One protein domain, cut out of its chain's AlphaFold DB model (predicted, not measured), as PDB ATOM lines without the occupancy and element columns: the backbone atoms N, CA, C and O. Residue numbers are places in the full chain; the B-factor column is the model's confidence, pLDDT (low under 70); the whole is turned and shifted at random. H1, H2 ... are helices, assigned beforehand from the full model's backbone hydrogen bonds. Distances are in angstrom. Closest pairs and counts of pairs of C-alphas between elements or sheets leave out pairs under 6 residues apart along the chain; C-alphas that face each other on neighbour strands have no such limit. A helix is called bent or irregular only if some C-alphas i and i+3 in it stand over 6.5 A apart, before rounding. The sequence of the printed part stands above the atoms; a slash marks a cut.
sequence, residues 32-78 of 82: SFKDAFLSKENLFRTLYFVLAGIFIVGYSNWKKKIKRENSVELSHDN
ATOM      1  N   SER A  32     136.273 172.725 164.921       67.25
ATOM      2  CA  SER A  32     135.225 173.014 163.949       67.25
ATOM      3  C   SER A  32     135.353 172.075 162.745       67.25
ATOM      4  O   SER A  32     136.457 171.774 162.290       67.25
ATOM      5  N   PHE A  33     134.223 171.652 162.166       62.81
ATOM      6  CA  PHE A  33     134.195 170.849 160.930       62.81
ATOM      7  C   PHE A  33     135.050 171.463 159.812       62.81
ATOM      8  O   PHE A  33     135.660 170.738 159.024       62.81
ATOM      9  N   LYS A  34     135.120 172.800 159.764       62.09
ATOM     10  CA  LYS A  34     135.984 173.535 158.835       62.09
ATOM     11  C   LYS A  34     137.464 173.254 159.092       62.09
ATOM     12  O   LYS A  34     138.178 172.955 158.145       62.09
ATOM     13  N   ASP A  35     137.906 173.301 160.342       66.06
ATOM     14  CA  ASP A  35     139.315 173.114 160.709       66.06
ATOM     15  C   ASP A  35     139.750 171.650 160.648       66.06
ATOM     16  O   ASP A  35     140.912 171.362 160.357       66.06
ATOM     17  N   ALA A  36     138.811 170.725 160.858       64.56
ATOM     18  CA  ALA A  36     139.021 169.292 160.701       64.56
ATOM     19  C   ALA A  36     139.267 168.886 159.233       64.56
ATOM     20  O   ALA A  36     140.108 168.029 158.966       64.56
ATOM     21  N   PHE A  37     138.562 169.506 158.276       62.19
ATOM     22  CA  PHE A  37     138.655 169.152 156.851       62.19
ATOM     23  C   PHE A  37     139.548 170.073 156.007       62.19
ATOM     24  O   PHE A  37     140.071 169.619 154.991       62.19
ATOM     25  N   LEU A  38     139.737 171.345 156.380       68.06
ATOM     26  CA  LEU A  38     140.543 172.298 155.598       68.06
ATOM     27  C   LEU A  38     142.012 172.356 156.030       68.06
ATOM     28  O   LEU A  38     142.854 172.778 155.237       68.06
ATOM     29  N   SER A  39     142.348 171.921 157.249       68.06
ATOM     30  CA  SER A  39     143.741 171.844 157.697       68.06
ATOM     31  C   SER A  39     144.348 170.478 157.367       68.06
ATOM     32  O   SER A  39     143.841 169.444 157.801       68.06
ATOM     33  N   LYS A  40     145.463 170.461 156.619       65.88
ATOM     34  CA  LYS A  40     146.166 169.225 156.209       65.88
ATOM     35  C   LYS A  40     146.564 168.335 157.390       65.88
ATOM     36  O   LYS A  40     146.557 167.117 157.252       65.88
ATOM     37  N   GLU A  41     146.923 168.932 158.523       66.31
ATOM     38  CA  GLU A  41     147.383 168.205 159.711       66.31
ATOM     39  C   GLU A  41     146.207 167.568 160.472       66.31
ATOM     40  O   GLU A  41     146.274 166.411 160.892       66.31
ATOM     41  N   ASN A  42     145.072 168.268 160.540       65.12
ATOM     42  CA  ASN A  42     143.857 167.752 161.169       65.12
ATOM     43  C   ASN A  42     143.143 166.706 160.307       65.12
ATOM     44  O   ASN A  42     142.517 165.804 160.858       65.12
ATOM     45  N   LEU A  43     143.302 166.755 158.982       73.56
ATOM     46  CA  LEU A  43     142.666 165.816 158.057       73.56
ATOM     47  C   LEU A  43     143.078 164.365 158.340       73.56
ATOM     48  O   LEU A  43     142.223 163.483 158.381       73.56
ATOM     49  N   PHE A  44     144.362 164.106 158.614       76.94
ATOM     50  CA  PHE A  44     144.831 162.762 158.978       76.94
ATOM     51  C   PHE A  44     144.283 162.295 160.330       76.94
ATOM     52  O   PHE A  44     143.927 161.124 160.479       76.94
ATOM     53  N   ARG A  45     144.162 163.204 161.303       72.94
ATOM     54  CA  ARG A  45     143.591 162.902 162.622       72.94
ATOM     55  C   ARG A  45     142.098 162.585 162.513       72.94
ATOM     56  O   ARG A  45     141.646 161.587 163.073       72.94
ATOM     57  N   THR A  46     141.347 163.367 161.743       73.75
ATOM     58  CA  THR A  46     139.928 163.120 161.454       73.75
ATOM     59  C   THR A  46     139.741 161.816 160.685       73.75
ATOM     60  O   THR A  46     138.882 161.015 161.049       73.75
ATOM     61  N   LEU A  47     140.580 161.545 159.683       80.88
ATOM     62  CA  LEU A  47     140.552 160.290 158.934       80.88
ATOM     63  C   LEU A  47     140.805 159.087 159.851       80.88
ATOM     64  O   LEU A  47     140.085 158.094 159.766       80.88
ATOM     65  N   TYR A  48     141.767 159.193 160.770       81.62
ATOM     66  CA  TYR A  48     142.035 158.154 161.762       81.62
ATOM     67  C   TYR A  48     140.829 157.913 162.680       81.62
ATOM     68  O   TYR A  48     140.435 156.765 162.876       81.62
ATOM     69  N   PHE A  49     140.190 158.974 163.188       78.38
ATOM     70  CA  PHE A  49     138.978 158.853 164.006       78.38
ATOM     71  C   PHE A  49     137.809 158.216 163.247       78.38
ATOM     72  O   PHE A  49     137.113 157.363 163.800       78.38
ATOM     73  N   VAL A  50     137.609 158.579 161.977       81.06
ATOM     74  CA  VAL A  50     136.569 157.981 161.125       81.06
ATOM     75  C   VAL A  50     136.849 156.498 160.895       81.06
ATOM     76  O   VAL A  50     135.959 155.672 161.094       81.06
ATOM     77  N   LEU A  51     138.085 156.138 160.541       85.06
ATOM     78  CA  LEU A  51     138.483 154.744 160.343       85.06
ATOM     79  C   LEU A  51     138.347 153.931 161.635       85.06
ATOM     80  O   LEU A  51     137.787 152.835 161.603       85.06
ATOM     81  N   ALA A  52     138.774 154.477 162.774       83.06
ATOM     82  CA  ALA A  52     138.607 153.847 164.080       83.06
ATOM     83  C   ALA A  52     137.121 153.651 164.425       83.06
ATOM     84  O   ALA A  52     136.728 152.570 164.864       83.06
ATOM     85  N   GLY A  53     136.272 154.650 164.162       81.25
ATOM     86  CA  GLY A  53     134.825 154.558 164.355       81.25
ATOM     87  C   GLY A  53     134.182 153.477 163.484       81.25
ATOM     88  O   GLY A  53     133.428 152.645 163.996       81.25
ATOM     89  N   ILE A  54     134.528 153.430 162.192       83.94
ATOM     90  CA  ILE A  54     134.077 152.380 161.264       83.94
ATOM     91  C   ILE A  54     134.513 151.006 161.772       83.94
ATOM     92  O   ILE A  54     133.706 150.075 161.791       83.94
ATOM     93  N   PHE A  55     135.759 150.877 162.230       86.88
ATOM     94  CA  PHE A  55     136.292 149.611 162.718       86.88
ATOM     95  C   PHE A  55     135.580 149.149 163.995       86.88
ATOM     96  O   PHE A  55     135.143 148.003 164.071       86.88
ATOM     97  N   ILE A  56     135.375 150.039 164.969       83.62
ATOM     98  CA  ILE A  56     134.673 149.731 166.225       83.62
ATOM     99  C   ILE A  56     133.216 149.341 165.957       83.62
ATOM    100  O   ILE A  56     132.739 148.337 166.497       83.62
ATOM    101  N   VAL A  57     132.501 150.103 165.124       80.00
ATOM    102  CA  VAL A  57     131.093 149.824 164.794       80.00
ATOM    103  C   VAL A  57     130.966 148.545 163.973       80.00
ATOM    104  O   VAL A  57     130.136 147.690 164.298       80.00
ATOM    105  N   GLY A  58     131.813 148.372 162.957       83.38
ATOM    106  CA  GLY A  58     131.866 147.175 162.123       83.38
ATOM    107  C   GLY A  58     132.168 145.926 162.947       83.38
ATOM    108  O   GLY A  58     131.412 144.955 162.893       83.38
ATOM    109  N   TYR A  59     133.194 145.981 163.796       83.50
ATOM    110  CA  TYR A  59     133.570 144.881 164.682       83.50
ATOM    111  C   TYR A  59     132.483 144.575 165.721       83.50
ATOM    112  O   TYR A  59     132.147 143.412 165.956       83.50
ATOM    113  N   SER A  60     131.861 145.600 166.309       80.38
ATOM    114  CA  SER A  60     130.758 145.417 167.262       80.38
ATOM    115  C   SER A  60     129.542 144.759 166.609       80.38
ATOM    116  O   SER A  60     128.916 143.879 167.207       80.38
ATOM    117  N   ASN A  61     129.209 145.142 165.374       80.88
ATOM    118  CA  ASN A  61     128.136 144.509 164.609       80.88
ATOM    119  C   ASN A  61     128.490 143.077 164.196       80.88
ATOM    120  O   ASN A  61     127.642 142.193 164.325       80.88
ATOM    121  N   TRP A  62     129.734 142.824 163.786       81.44
ATOM    122  CA  TRP A  62     130.229 141.479 163.491       81.44
ATOM    123  C   TRP A  62     130.143 140.560 164.715       81.44
ATOM    124  O   TRP A  62     129.572 139.473 164.649       81.44
ATOM    125  N   LYS A  63     130.586 141.037 165.882       81.62
ATOM    126  CA  LYS A  63     130.475 140.300 167.149       81.62
ATOM    127  C   LYS A  63     129.016 140.006 167.518       81.62
ATOM    128  O   LYS A  63     128.705 138.910 167.982       81.62
ATOM    129  N   LYS A  64     128.096 140.952 167.283       79.50
ATOM    130  CA  LYS A  64     126.644 140.736 167.462       79.50
ATOM    131  C   LYS A  64     126.062 139.733 166.460       79.50
ATOM    132  O   LYS A  64     125.075 139.078 166.795       79.50
ATOM    133  N   LYS A  65     126.617 139.635 165.249       79.69
ATOM    134  CA  LYS A  65     126.242 138.626 164.247       79.69
ATOM    135  C   LYS A  65     126.687 137.235 164.701       79.69
ATOM    136  O   LYS A  65     125.819 136.388 164.875       79.69
ATOM    137  N   ILE A  66     127.965 137.055 165.045       82.25
ATOM    138  CA  ILE A  66     128.492 135.774 165.557       82.25
ATOM    139  C   ILE A  66     127.740 135.317 166.809       82.25
ATOM    140  O   ILE A  66     127.364 134.156 166.920       82.25
ATOM    141  N   LYS A  67     127.450 136.228 167.748       74.75
ATOM    142  CA  LYS A  67     126.680 135.873 168.948       74.75
ATOM    143  C   LYS A  67     125.276 135.355 168.609       74.75
ATOM    144  O   LYS A  67     124.792 134.465 169.297       74.75
ATOM    145  N   ARG A  68     124.624 135.913 167.581       74.75
ATOM    146  CA  ARG A  68     123.323 135.424 167.106       74.75
ATOM    147  C   ARG A  68     123.450 134.058 166.443       74.75
ATOM    148  O   ARG A  68     122.663 133.181 166.765       74.75
ATOM    149  N   GLU A  69     124.448 133.874 165.587       73.31
ATOM    150  CA  GLU A  69     124.689 132.607 164.884       73.31
ATOM    151  C   GLU A  69     124.983 131.465 165.868       73.31
ATOM    152  O   GLU A  69     124.251 130.481 165.870       73.31
ATOM    153  N   ASN A  70     125.895 131.663 166.826       66.62
ATOM    154  CA  ASN A  70     126.187 130.660 167.860       66.62
ATOM    155  C   ASN A  70     124.974 130.344 168.756       66.62
ATOM    156  O   ASN A  70     124.817 129.218 169.217       66.62
ATOM    157  N   SER A  71     124.105 131.326 169.030       61.72
ATOM    158  CA  SER A  71     122.882 131.082 169.814       61.72
ATOM    159  C   SER A  71     121.803 130.320 169.040       61.72
ATOM    160  O   SER A  71     120.989 129.637 169.653       61.72
ATOM    161  N   VAL A  72     121.789 130.438 167.709       58.75
ATOM    162  CA  VAL A  72     120.867 129.702 166.832       58.75
ATOM    163  C   VAL A  72     121.351 128.263 166.645       58.75
ATOM    164  O   VAL A  72     120.540 127.343 166.692       58.75
ATOM    165  N   GLU A  73     122.662 128.058 166.526       56.09
ATOM    166  CA  GLU A  73     123.281 126.731 166.403       56.09
ATOM    167  C   GLU A  73     123.071 125.883 167.674       56.09
ATOM    168  O   GLU A  73     122.598 124.752 167.592       56.09
ATOM    169  N   LEU A  74     123.234 126.474 168.866       56.66
ATOM    170  CA  LEU A  74     122.911 125.831 170.154       56.66
ATOM    171  C   LEU A  74     121.421 125.483 170.338       56.66
ATOM    172  O   LEU A  74     121.088 124.644 171.172       56.66
ATOM    173  N   SER A  75     120.511 126.125 169.598       54.38
ATOM    174  CA  SER A  75     119.077 125.819 169.673       54.38
ATOM    175  C   SER A  75     118.683 124.611 168.820       54.38
ATOM    176  O   SER A  75     117.641 124.012 169.093       54.38
ATOM    177  N   HIS A  76     119.471 124.266 167.799       54.28
ATOM    178  CA  HIS A  76     119.219 123.106 166.939       54.28
ATOM    179  C   HIS A  76     119.765 121.796 167.524       54.28
ATOM    180  O   HIS A  76     119.219 120.739 167.223       54.28
ATOM    181  N   ASP A  77     120.764 121.874 168.404       55.34
ATOM    182  CA  ASP A  77     121.394 120.729 169.083       55.34
ATOM    183  C   ASP A  77     120.772 120.413 170.459       55.34
ATOM    184  O   ASP A  77     121.377 119.766 171.315       55.34
ATOM    185  N   ASN A  78     119.546 120.882 170.708       52.03
ATOM    186  CA  ASN A  78     118.850 120.615 171.961       52.03
ATOM    187  C   ASN A  78     118.183 119.221 171.897       52.03
ATOM    188  O   ASN A  78     117.255 119.037 171.103       52.03
TER     189      ASN A  78
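What this domain is: This is residues 32 to 78 of the 82 residues of an uncharacterized protein of Flavobacterium sp. 120 (UniProt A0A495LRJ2). One long, nearly straight helix, H2, makes almost the whole length of this rod, and a short helix, H1, makes a corner with it at its first end, like the short arm of an L. Residues 48 to 78, of which 48 to 76 belong to H2, stand free. The printed part has 47 residues with two named helices, H1 then H2 along the chain, and no named strand; its class is all helix. It is extended, with a radius of gyration of the C-alphas of 18.7 A, and the C-alphas span 59 by 14 by 7 A.

How they stand to each other: H2, residues 40 to 76, is the longest helix. H1, residues 33 to 38, touches H2 only at the corner by their link, and H2 takes part with residues 42 to 46 alone. The closest C-alphas of the two are those of Ala 36 and Asn 42, 5.1 A apart. Their lines stand at a steep tilt of 62 degrees, and they run opposite ways. Every O i to N i+4 pair is within hydrogen-bond range in H1, and 30 of 33 are in H2.

Where its parts are: H2 begins at C-alpha 40, at (146.166, 169.225, 156.209), and ends at C-alpha 76, at (119.219, 123.106, 166.939), 54.5 A away. It is neither bent nor irregular, but only just: C-alphas 41 and 44 are 6.1 A apart. H1 begins at C-alpha 33, at (134.195, 170.849, 160.930), and measures 8.4 A from first to last C-alpha.

The domain as a whole: The two C-alphas farthest apart are those of Ser 39 and Asn 78, at 58.7 A. The printed part has no cut, and the link from H1 to H2, one residue, is tight. The mean pLDDT of the printed part is 72.2, and residues 32 to 42 and 70 to 78 are under 70.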